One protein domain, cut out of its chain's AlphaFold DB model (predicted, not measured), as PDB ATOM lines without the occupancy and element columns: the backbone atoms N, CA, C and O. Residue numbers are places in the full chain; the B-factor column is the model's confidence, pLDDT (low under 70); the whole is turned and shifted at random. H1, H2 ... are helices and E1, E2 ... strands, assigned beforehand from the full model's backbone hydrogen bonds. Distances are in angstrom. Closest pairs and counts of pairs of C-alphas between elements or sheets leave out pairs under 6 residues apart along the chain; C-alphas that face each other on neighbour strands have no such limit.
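AT A GLANCE: This is residues 107 to 178 of the 178 residues of the protein "Peptide ABC transporter substrate-binding protein" of Sulfitobacter sp (UniProt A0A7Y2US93). A small antiparallel sheet, E1 E3 E2, stands between helix H1, which runs along it over E1, and a looser part of loops with short helices H2 and H3. The printed part has 72 residues, with three named helices and three strands, H1 E1 E2 E3 H2 H3; the class is mixed, with under half in named elements. It is compact, radius of gyration of the C-alphas 11.1 A, spanning 26 by 23 by 20 A.

IN THESE COORDINATES: Find E3, residues 148 to 151, from C-alpha 148 at (143.545, 157.014, 96.541); its neighbours are E1, 122 to 124, and E2, 137 to 140. H1, 108 to 116, runs 12.6 A from (135.844, 163.777, 99.318). H2 is 165 to 169, H3 171 to 174.

HOW THE PARTS SIT: Look for N 123 and O 149, 2.9 A apart, between E1 and E3, and N 138 and O 150, 2.8 A, in hairpin E2 and E3. H1 is on the sheet, height 8.9 A; its closest C-alphas to E1 are Arg 111 and Val 123, 6.3 A. H2 only grazes the sheet with residues 165 to 167. H1 and H2 have every O i to N i+4 pair within hydrogen-bond range; H3 is too short.

THE WHOLE: The printed part has no cut; E1 to E2 and E3 to H2 are long links. No printed residue is under 70.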
ATOM      1  N   SER A 107     131.463 163.135 101.025       95.88
ATOM      2  CA  SER A 107     132.325 164.295 100.780       95.88
ATOM      3  C   SER A 107     133.795 163.882 100.703       95.88
ATOM      4  O   SER A 107     134.358 163.400 101.683       95.88
ATOM      5  N   GLU A 108     134.426 164.092  99.546       95.62
ATOM      6  CA  GLU A 108     135.844 163.777  99.318       95.62
ATOM      7  C   GLU A 108     136.790 164.539 100.275       95.62
ATOM      8  O   GLU A 108     137.630 163.886 100.894       95.62
ATOM      9  N   PRO A 109     136.615 165.853 100.541       95.44
ATOM     10  CA  PRO A 109     137.391 166.543 101.577       95.44
ATOM     11  C   PRO A 109     137.269 165.911 102.969       95.44
ATOM     12  O   PRO A 109     138.259 165.804 103.688       95.44
ATOM     13  N   VAL A 110     136.070 165.441 103.336       96.31
ATOM     14  CA  VAL A 110     135.833 164.784 104.634       96.31
ATOM     15  C   VAL A 110     136.512 163.415 104.687       96.31
ATOM     16  O   VAL A 110     137.013 163.039 105.739       96.31
ATOM     17  N   ARG A 111     136.608 162.687 103.563       96.75
ATOM     18  CA  ARG A 111     137.430 161.465 103.487       96.75
ATOM     19  C   ARG A 111     138.902 161.762 103.760       96.75
ATOM     20  O   ARG A 111     139.522 161.058 104.549       96.75
ATOM     21  N   GLY A 112     139.443 162.823 103.158       96.12
ATOM     22  CA  GLY A 112     140.816 163.263 103.413       96.12
ATOM     23  C   GLY A 112     141.059 163.636 104.880       96.12
ATOM     24  O   GLY A 112     142.063 163.230 105.454       96.12
ATOM     25  N   GLN A 113     140.118 164.351 105.505       95.56
ATOM     26  CA  GLN A 113     140.174 164.665 106.938       95.56
ATOM     27  C   GLN A 113     140.128 163.403 107.806       95.56
ATOM     28  O   GLN A 113     140.964 163.253 108.686       95.56
ATOM     29  N   ALA A 114     139.212 162.473 107.523       96.81
ATOM     30  CA  ALA A 114     139.098 161.223 108.269       96.81
ATOM     31  C   ALA A 114     140.389 160.389 108.206       96.81
ATOM     32  O   ALA A 114     140.796 159.830 109.221       96.81
ATOM     33  N   LEU A 115     141.048 160.335 107.043       96.94
ATOM     34  CA  LEU A 115     142.354 159.685 106.910       96.94
ATOM     35  C   LEU A 115     143.432 160.422 107.718       96.94
ATOM     36  O   LEU A 115     144.190 159.787 108.440       96.94
ATOM     37  N   GLY A 116     143.482 161.755 107.638       94.88
ATOM     38  CA  GLY A 116     144.452 162.558 108.393       94.88
ATOM     39  C   GLY A 116     144.246 162.549 109.913       94.88
ATOM     40  O   GLY A 116     145.181 162.808 110.661       94.88
ATOM     41  N   GLU A 117     143.036 162.232 110.371       94.94
ATOM     42  CA  GLU A 117     142.694 162.003 111.779       94.94
ATOM     43  C   GLU A 117     142.817 160.524 112.189       94.94
ATOM     44  O   GLU A 117     142.461 160.170 113.314       94.94
ATOM     45  N   TYR A 118     143.323 159.659 111.298       93.88
ATOM     46  CA  TYR A 118     143.500 158.217 111.513       93.88
ATOM     47  C   TYR A 118     142.199 157.469 111.853       93.88
ATOM     48  O   TYR A 118     142.210 156.441 112.527       93.88
ATOM     49  N   LEU A 119     141.056 157.981 111.389       96.31
ATOM     50  CA  LEU A 119     139.750 157.330 111.540       96.31
ATOM     51  C   LEU A 119     139.523 156.229 110.495       96.31
ATOM     52  O   LEU A 119     138.639 155.391 110.666       96.31
ATOM     53  N   VAL A 120     140.282 156.260 109.398       96.94
ATOM     54  CA  VAL A 120     140.273 155.273 108.312       96.94
ATOM     55  C   VAL A 120     141.697 155.051 107.811       96.94
ATOM     56  O   VAL A 120     142.502 155.977 107.835       96.94
ATOM     57  N   ASP A 121     141.991 153.854 107.303       97.12
ATOM     58  CA  ASP A 121     143.337 153.506 106.821       97.12
ATOM     59  C   ASP A 121     143.553 153.803 105.331       97.12
ATOM     60  O   ASP A 121     144.685 153.891 104.861       97.12
ATOM     61  N   ALA A 122     142.477 153.919 104.554       96.25
ATOM     62  CA  ALA A 122     142.539 154.170 103.119       96.25
ATOM     63  C   ALA A 122     141.269 154.859 102.622       96.25
ATOM     64  O   ALA A 122     140.166 154.563 103.084       96.25
ATOM     65  N   VAL A 123     141.414 155.740 101.633       95.88
ATOM     66  CA  VAL A 123     140.293 156.434 100.985       95.88
ATOM     67  C   VAL A 123     140.526 156.576  99.489       95.88
ATOM     68  O   VAL A 123     141.657 156.764  99.042       95.88
ATOM     69  N   ASP A 124     139.451 156.550  98.703       94.06
ATOM     70  CA  ASP A 124     139.483 157.099  97.351       94.06
ATOM     71  C   ASP A 124     139.444 158.633  97.431       94.06
ATOM     72  O   ASP A 124     138.570 159.220  98.079       94.06
ATOM     73  N   LEU A 125     140.403 159.296  96.790       93.62
ATOM     74  CA  LEU A 125     140.432 160.751  96.658       93.62
ATOM     75  C   LEU A 125     141.222 161.163  95.420       93.62
ATOM     76  O   LEU A 125     142.063 160.411  94.931       93.62
ATOM     77  N   ARG A 126     140.939 162.362  94.918       92.62
ATOM     78  CA  ARG A 126     141.664 163.017  93.821       92.62
ATOM     79  C   ARG A 126     142.317 164.308  94.294       92.62
ATOM     80  O   ARG A 126     143.395 164.650  93.820       92.62
ATOM     81  N   ASP A 127     141.679 165.008  95.231       91.44
ATOM     82  CA  ASP A 127     142.265 166.151  95.925       91.44
ATOM     83  C   ASP A 127     142.943 165.709  97.228       91.44
ATOM     84  O   ASP A 127     142.295 165.349  98.213       91.44
ATOM     85  N   ALA A 128     144.274 165.737  97.227       88.94
ATOM     86  CA  ALA A 128     145.093 165.347  98.365       88.94
ATOM     87  C   ALA A 128     145.434 166.513  99.307       88.94
ATOM     88  O   ALA A 128     146.241 166.317 100.212       88.94
ATOM     89  N   ALA A 129     144.861 167.713  99.143       87.62
ATOM     90  CA  ALA A 129     145.248 168.895  99.926       87.62
ATOM     91  C   ALA A 129     145.241 168.663 101.450       87.62
ATOM     92  O   ALA A 129     146.108 169.178 102.154       87.62
ATOM     93  N   HIS A 130     144.308 167.849 101.957       85.25
ATOM     94  CA  HIS A 130     144.196 167.527 103.384       85.25
ATOM     95  C   HIS A 130     145.254 166.546 103.906       85.25
ATOM     96  O   HIS A 130     145.493 166.516 105.109       85.25
ATOM     97  N   VAL A 131     145.891 165.764 103.032       91.56
ATOM     98  CA  VAL A 131     146.806 164.676 103.422       91.56
ATOM     99  C   VAL A 131     148.203 164.799 102.812       91.56
ATOM    100  O   VAL A 131     149.120 164.116 103.244       91.56
ATOM    101  N   ALA A 132     148.414 165.701 101.850       88.50
ATOM    102  CA  ALA A 132     149.665 165.815 101.096       88.50
ATOM    103  C   ALA A 132     150.890 166.191 101.947       88.50
ATOM    104  O   ALA A 132     152.021 165.975 101.518       88.50
ATOM    105  N   SER A 133     150.679 166.782 103.127       89.44
ATOM    106  CA  SER A 133     151.758 167.125 104.064       89.44
ATOM    107  C   SER A 133     152.023 166.054 105.126       89.44
ATOM    108  O   SER A 133     152.974 166.195 105.893       89.44
ATOM    109  N   LEU A 134     151.200 165.000 105.174       93.69
ATOM    110  CA  LEU A 134     151.315 163.933 106.161       93.69
ATOM    111  C   LEU A 134     152.375 162.919 105.698       93.69
ATOM    112  O   LEU A 134     152.232 162.345 104.616       93.69
ATOM    113  N   PRO A 135     153.463 162.715 106.464       93.44
ATOM    114  CA  PRO A 135     154.593 161.882 106.040       93.44
ATOM    115  C   PRO A 135     154.277 160.380 106.027       93.44
ATOM    116  O   PRO A 135     155.003 159.601 105.416       93.44
ATOM    117  N   ASP A 136     153.217 159.984 106.716       95.25
ATOM    118  CA  ASP A 136     152.742 158.623 106.927       95.25
ATOM    119  C   ASP A 136     151.543 158.263 106.036       95.25
ATOM    120  O   ASP A 136     150.962 157.195 106.208       95.25
ATOM    121  N   ILE A 137     151.203 159.106 105.053       96.25
ATOM    122  CA  ILE A 137     150.168 158.834 104.054       96.25
ATOM    123  C   ILE A 137     150.787 158.712 102.657       96.25
ATOM    124  O   ILE A 137     151.401 159.638 102.128       96.25
ATOM    125  N   ALA A 138     150.567 157.568 102.014       93.81
ATOM    126  CA  ALA A 138     150.957 157.312 100.637       93.81
ATOM    127  C   ALA A 138     149.854 157.743  99.660       93.81
ATOM    128  O   ALA A 138     148.713 157.284  99.737       93.81
ATOM    129  N   LEU A 139     150.212 158.584  98.689       93.75
ATOM    130  CA  LEU A 139     149.355 158.955  97.561       93.75
ATOM    131  C   LEU A 139     149.606 158.008  96.386       93.75
ATOM    132  O   LEU A 139     150.728 157.929  95.886       93.75
ATOM    133  N   LEU A 140     148.564 157.304  95.939       91.56
ATOM    134  CA  LEU A 140     148.669 156.286  94.893       91.56
ATOM    135  C   LEU A 140     147.810 156.653  93.665       91.56
ATOM    136  O   LEU A 140     146.699 157.158  93.831       91.56
ATOM    137  N   PRO A 141     148.274 156.354  92.434       88.69
ATOM    138  CA  PRO A 141     149.574 155.747  92.127       88.69
ATOM    139  C   PRO A 141     150.759 156.705  92.300       88.69
ATOM    140  O   PRO A 141     151.880 156.247  92.497       88.69
ATOM    141  N   ASP A 142     150.511 158.013  92.238       87.62
ATOM    142  CA  ASP A 142     151.510 159.044  92.481       87.62
ATOM    143  C   ASP A 142     150.872 160.329  93.025       87.62
ATOM    144  O   ASP A 142     149.673 160.566  92.878       87.62
ATOM    145  N   ALA A 143     151.694 161.181  93.636       88.06
ATOM    146  CA  ALA A 143     151.244 162.395  94.311       88.06
ATOM    147  C   ALA A 143     150.674 163.486  93.383       88.06
ATOM    148  O   ALA A 143     150.018 164.402  93.874       88.06
ATOM    149  N   ARG A 144     150.920 163.442  92.063       88.38
ATOM    150  CA  ARG A 144     150.422 164.477  91.136       88.38
ATOM    151  C   ARG A 144     148.970 164.236  90.751       88.38
ATOM    152  O   ARG A 144     148.216 165.193  90.600       88.38
ATOM    153  N   HIS A 145     148.603 162.970  90.576       89.69
ATOM    154  CA  HIS A 145     147.261 162.549  90.179       89.69
ATOM    155  C   HIS A 145     146.812 161.333  90.998       89.69
ATOM    156  O   HIS A 145     146.646 160.242  90.440       89.69
ATOM    157  N   PRO A 146     146.632 161.494  92.320       92.38
ATOM    158  CA  PRO A 146     146.190 160.392  93.148       92.38
ATOM    159  C   PRO A 146     144.761 159.988  92.780       92.38
ATOM    160  O   PRO A 146     143.931 160.809  92.384       92.38
ATOM    161  N   THR A 147     144.485 158.699  92.918       92.50
ATOM    162  CA  THR A 147     143.128 158.136  92.907       92.50
ATOM    163  C   THR A 147     142.742 157.574  94.271       92.50
ATOM    164  O   THR A 147     141.575 157.253  94.507       92.50
ATOM    165  N   GLN A 148     143.718 157.457  95.170       94.06
ATOM    166  CA  GLN A 148     143.545 157.014  96.541       94.06
ATOM    167  C   GLN A 148     144.703 157.501  97.418       94.06
ATOM    168  O   GLN A 148     145.809 157.762  96.932       94.06
ATOM    169  N   ALA A 149     144.444 157.561  98.716       95.31
ATOM    170  CA  ALA A 149     145.436 157.796  99.752       95.31
ATOM    171  C   ALA A 149     145.338 156.681 100.797       95.31
ATOM    172  O   ALA A 149     144.233 156.240 101.123       95.31
ATOM    173  N   VAL A 150     146.480 156.193 101.275       96.06
ATOM    174  CA  VAL A 150     146.573 155.008 102.138       96.06
ATOM    175  C   VAL A 150     147.580 155.273 103.253       96.06
ATOM    176  O   VAL A 150     148.648 155.819 102.985       96.06
ATOM    177  N   SER A 151     147.251 154.895 104.486       96.94
ATOM    178  CA  SER A 151     148.184 154.908 105.613       96.94
ATOM    179  C   SER A 151     149.406 154.043 105.306       96.94
ATOM    180  O   SER A 151     149.288 152.955 104.747       96.94
ATOM    181  N   SER A 152     150.585 154.510 105.702       95.00
ATOM    182  CA  SER A 152     151.836 153.753 105.606       95.00
ATOM    183  C   SER A 152     151.856 152.496 106.485       95.00
ATOM    184  O   SER A 152     152.645 151.592 106.213       95.00
ATOM    185  N   ASP A 153     150.936 152.389 107.450       96.12
ATOM    186  CA  ASP A 153     150.694 151.158 108.205       96.12
ATOM    187  C   ASP A 153     150.067 150.063 107.334       96.12
ATOM    188  O   ASP A 153     150.125 148.888 107.688       96.12
ATOM    189  N   VAL A 154     149.478 150.406 106.183       96.62
ATOM    190  CA  VAL A 154     148.909 149.444 105.237       96.62
ATOM    191  C   VAL A 154     149.850 149.250 104.055       96.62
ATOM    192  O   VAL A 154     150.020 150.103 103.183       96.62
ATOM    193  N   SER A 155     150.430 148.060 103.992       95.38
ATOM    194  CA  SER A 155     151.279 147.623 102.895       95.38
ATOM    195  C   SER A 155     150.467 147.098 101.711       95.38
ATOM    196  O   SER A 155     149.450 146.413 101.862       95.38
ATOM    197  N   THR A 156     150.971 147.362 100.503       94.25
ATOM    198  CA  THR A 156     150.396 146.888  99.240       94.25
ATOM    199  C   THR A 156     151.360 145.952  98.507       94.25
ATOM    200  O   THR A 156     152.578 146.072  98.656       94.25
ATOM    201  N   PRO A 157     150.868 145.060  97.628       93.06
ATOM    202  CA  PRO A 157     151.732 144.339  96.701       93.06
ATOM    203  C   PRO A 157     152.548 145.301  95.828       93.06
ATOM    204  O   PRO A 157     152.122 146.424  95.562       93.06
ATOM    205  N   ALA A 158     153.670 144.820  95.286       90.38
ATOM    206  CA  ALA A 158     154.527 145.603  94.388       90.38
ATOM    207  C   ALA A 158     153.797 146.128  93.136       90.38
ATOM    208  O   ALA A 158     154.217 147.110  92.531       90.38
ATOM    209  N   GLN A 159     152.716 145.456  92.734       90.38
ATOM    210  CA  GLN A 159     151.846 145.873  91.644       90.38
ATOM    211  C   GLN A 159     150.394 145.872  92.114       90.38
ATOM    212  O   GLN A 159     149.875 144.845  92.567       90.38
ATOM    213  N   ILE A 160     149.739 147.015  91.943       90.25
ATOM    214  CA  ILE A 160     148.309 147.204  92.178       90.25
ATOM    215  C   ILE A 160     147.632 147.626  90.876       90.25
ATOM    216  O   ILE A 160     148.250 148.239  90.007       90.25
ATOM    217  N   SER A 161     146.359 147.283  90.727       85.56
ATOM    218  CA  SER A 161     145.548 147.756  89.612       85.56
ATOM    219  C   SER A 161     145.232 149.246  89.751       85.56
ATOM    220  O   SER A 161     145.020 149.751  90.853       85.56
ATOM    221  N   HIS A 162     145.125 149.926  88.610       80.44
ATOM    222  CA  HIS A 162     144.674 151.318  88.516       80.44
ATOM    223  C   HIS A 162     143.293 151.452  87.848       80.44
ATOM    224  O   HIS A 162     142.870 152.562  87.544       80.44
ATOM    225  N   LEU A 163     142.590 150.336  87.594       83.38
ATOM    226  CA  LEU A 163     141.289 150.350  86.908       83.38
ATOM    227  C   LEU A 163     140.163 150.927  87.775       83.38
ATOM    228  O   LEU A 163     139.316 151.667  87.282       83.38
ATOM    229  N   ARG A 164     140.145 150.573  89.061       85.19
ATOM    230  CA  ARG A 164     139.255 151.136  90.085       85.19
ATOM    231  C   ARG A 164     140.081 151.349  91.366       85.19
ATOM    232  O   ARG A 164     141.105 150.671  91.518       85.19
ATOM    233  N   PRO A 165     139.665 152.248  92.276       86.88
ATOM    234  CA  PRO A 165     140.334 152.428  93.562       86.88
ATOM    235  C   PRO A 165     140.473 151.120  94.351       86.88
ATOM    236  O   PRO A 165     139.776 150.131  94.096       86.88
ATOM    237  N   LEU A 166     141.370 151.136  95.333       90.19
ATOM    238  CA  LEU A 166     141.611 150.053  96.283       90.19
ATOM    239  C   LEU A 166     141.983 148.736  95.586       90.19
ATOM    240  O   LEU A 166     141.425 147.677  95.875       90.19
ATOM    241  N   ASP A 167     142.922 148.823  94.637       90.25
ATOM    242  CA  ASP A 167     143.438 147.690  93.857       90.25
ATOM    243  C   ASP A 167     142.319 146.942  93.113       90.25
ATOM    244  O   ASP A 167     142.149 145.730  93.238       90.25
ATOM    245  N   ASN A 168     141.491 147.688  92.371       87.50
ATOM    246  CA  ASN A 168     140.280 147.164  91.738       87.50
ATOM    247  C   ASN A 168     139.337 146.465  92.738       87.50
ATOM    248  O   ASN A 168     138.821 145.381  92.464       87.50
ATOM    249  N   LEU A 169     139.151 147.081  93.912       86.44
ATOM    250  CA  LEU A 169     138.396 146.544  95.053       86.44
ATOM    251  C   LEU A 169     138.969 145.240  95.644       86.44
ATOM    252  O   LEU A 169     138.268 144.513  96.348       86.44
ATOM    253  N   ARG A 170     140.247 144.934  95.386       91.38
ATOM    254  CA  ARG A 170     140.940 143.752  95.923       91.38
ATOM    255  C   ARG A 170     141.859 144.063  97.099       91.38
ATOM    256  O   ARG A 170     142.521 143.145  97.580       91.38
ATOM    257  N   ALA A 171     141.881 145.301  97.594       94.56
ATOM    258  CA  ALA A 171     142.662 145.695  98.767       94.56
ATOM    259  C   ALA A 171     142.469 144.727  99.946       94.56
ATOM    260  O   ALA A 171     143.442 144.193 100.463       94.56
ATOM    261  N   ALA A 172     141.224 144.381 100.286       95.12
ATOM    262  CA  ALA A 172     140.932 143.434 101.365       95.12
ATOM    263  C   ALA A 172     141.579 142.047 101.159       95.12
ATOM    264  O   ALA A 172     141.980 141.402 102.124       95.12
ATOM    265  N   GLU A 173     141.689 141.572  99.912       95.19
ATOM    266  CA  GLU A 173     142.337 140.296  99.575       95.19
ATOM    267  C   GLU A 173     143.870 140.406  99.606       95.19
ATOM    268  O   GLU A 173     144.540 139.436  99.958       95.19
ATOM    269  N   ARG A 174     144.431 141.552  99.205       95.75
ATOM    270  CA  ARG A 174     145.839 141.666  98.793       95.75
ATOM    271  C   ARG A 174     146.717 142.530  99.696       95.75
ATOM    272  O   ARG A 174     147.931 142.407  99.592       95.75
ATOM    273  N   TRP A 175     146.146 143.412 100.509       96.50
ATOM    274  CA  TRP A 175     146.872 144.341 101.383       96.50
ATOM    275  C   TRP A 175     146.959 143.787 102.808       96.50
ATOM    276  O   TRP A 175     146.184 142.903 103.174       96.50
ATOM    277  N   TRP A 176     147.911 144.280 103.598       96.69
ATOM    278  CA  TRP A 176     148.161 143.829 104.973       96.69
ATOM    279  C   TRP A 176     148.691 144.974 105.841       96.69
ATOM    280  O   TRP A 176     149.207 145.950 105.303       96.69
ATOM    281  N   PHE A 177     148.586 144.854 107.166       95.56
ATOM    282  CA  PHE A 177     149.269 145.780 108.077       95.56
ATOM    283  C   PHE A 177     150.775 145.482 108.126       95.56
ATOM    284  O   PHE A 177     151.152 144.308 108.187       95.56
ATOM    285  N   ALA A 178     151.595 146.532 108.034       85.75
ATOM    286  CA  ALA A 178     153.059 146.501 107.981       85.75
ATOM    287  C   ALA A 178     153.715 146.047 109.296       85.75
ATOM    288  O   ALA A 178     153.145 146.300 110.381       85.75
TER     289      ALA A 178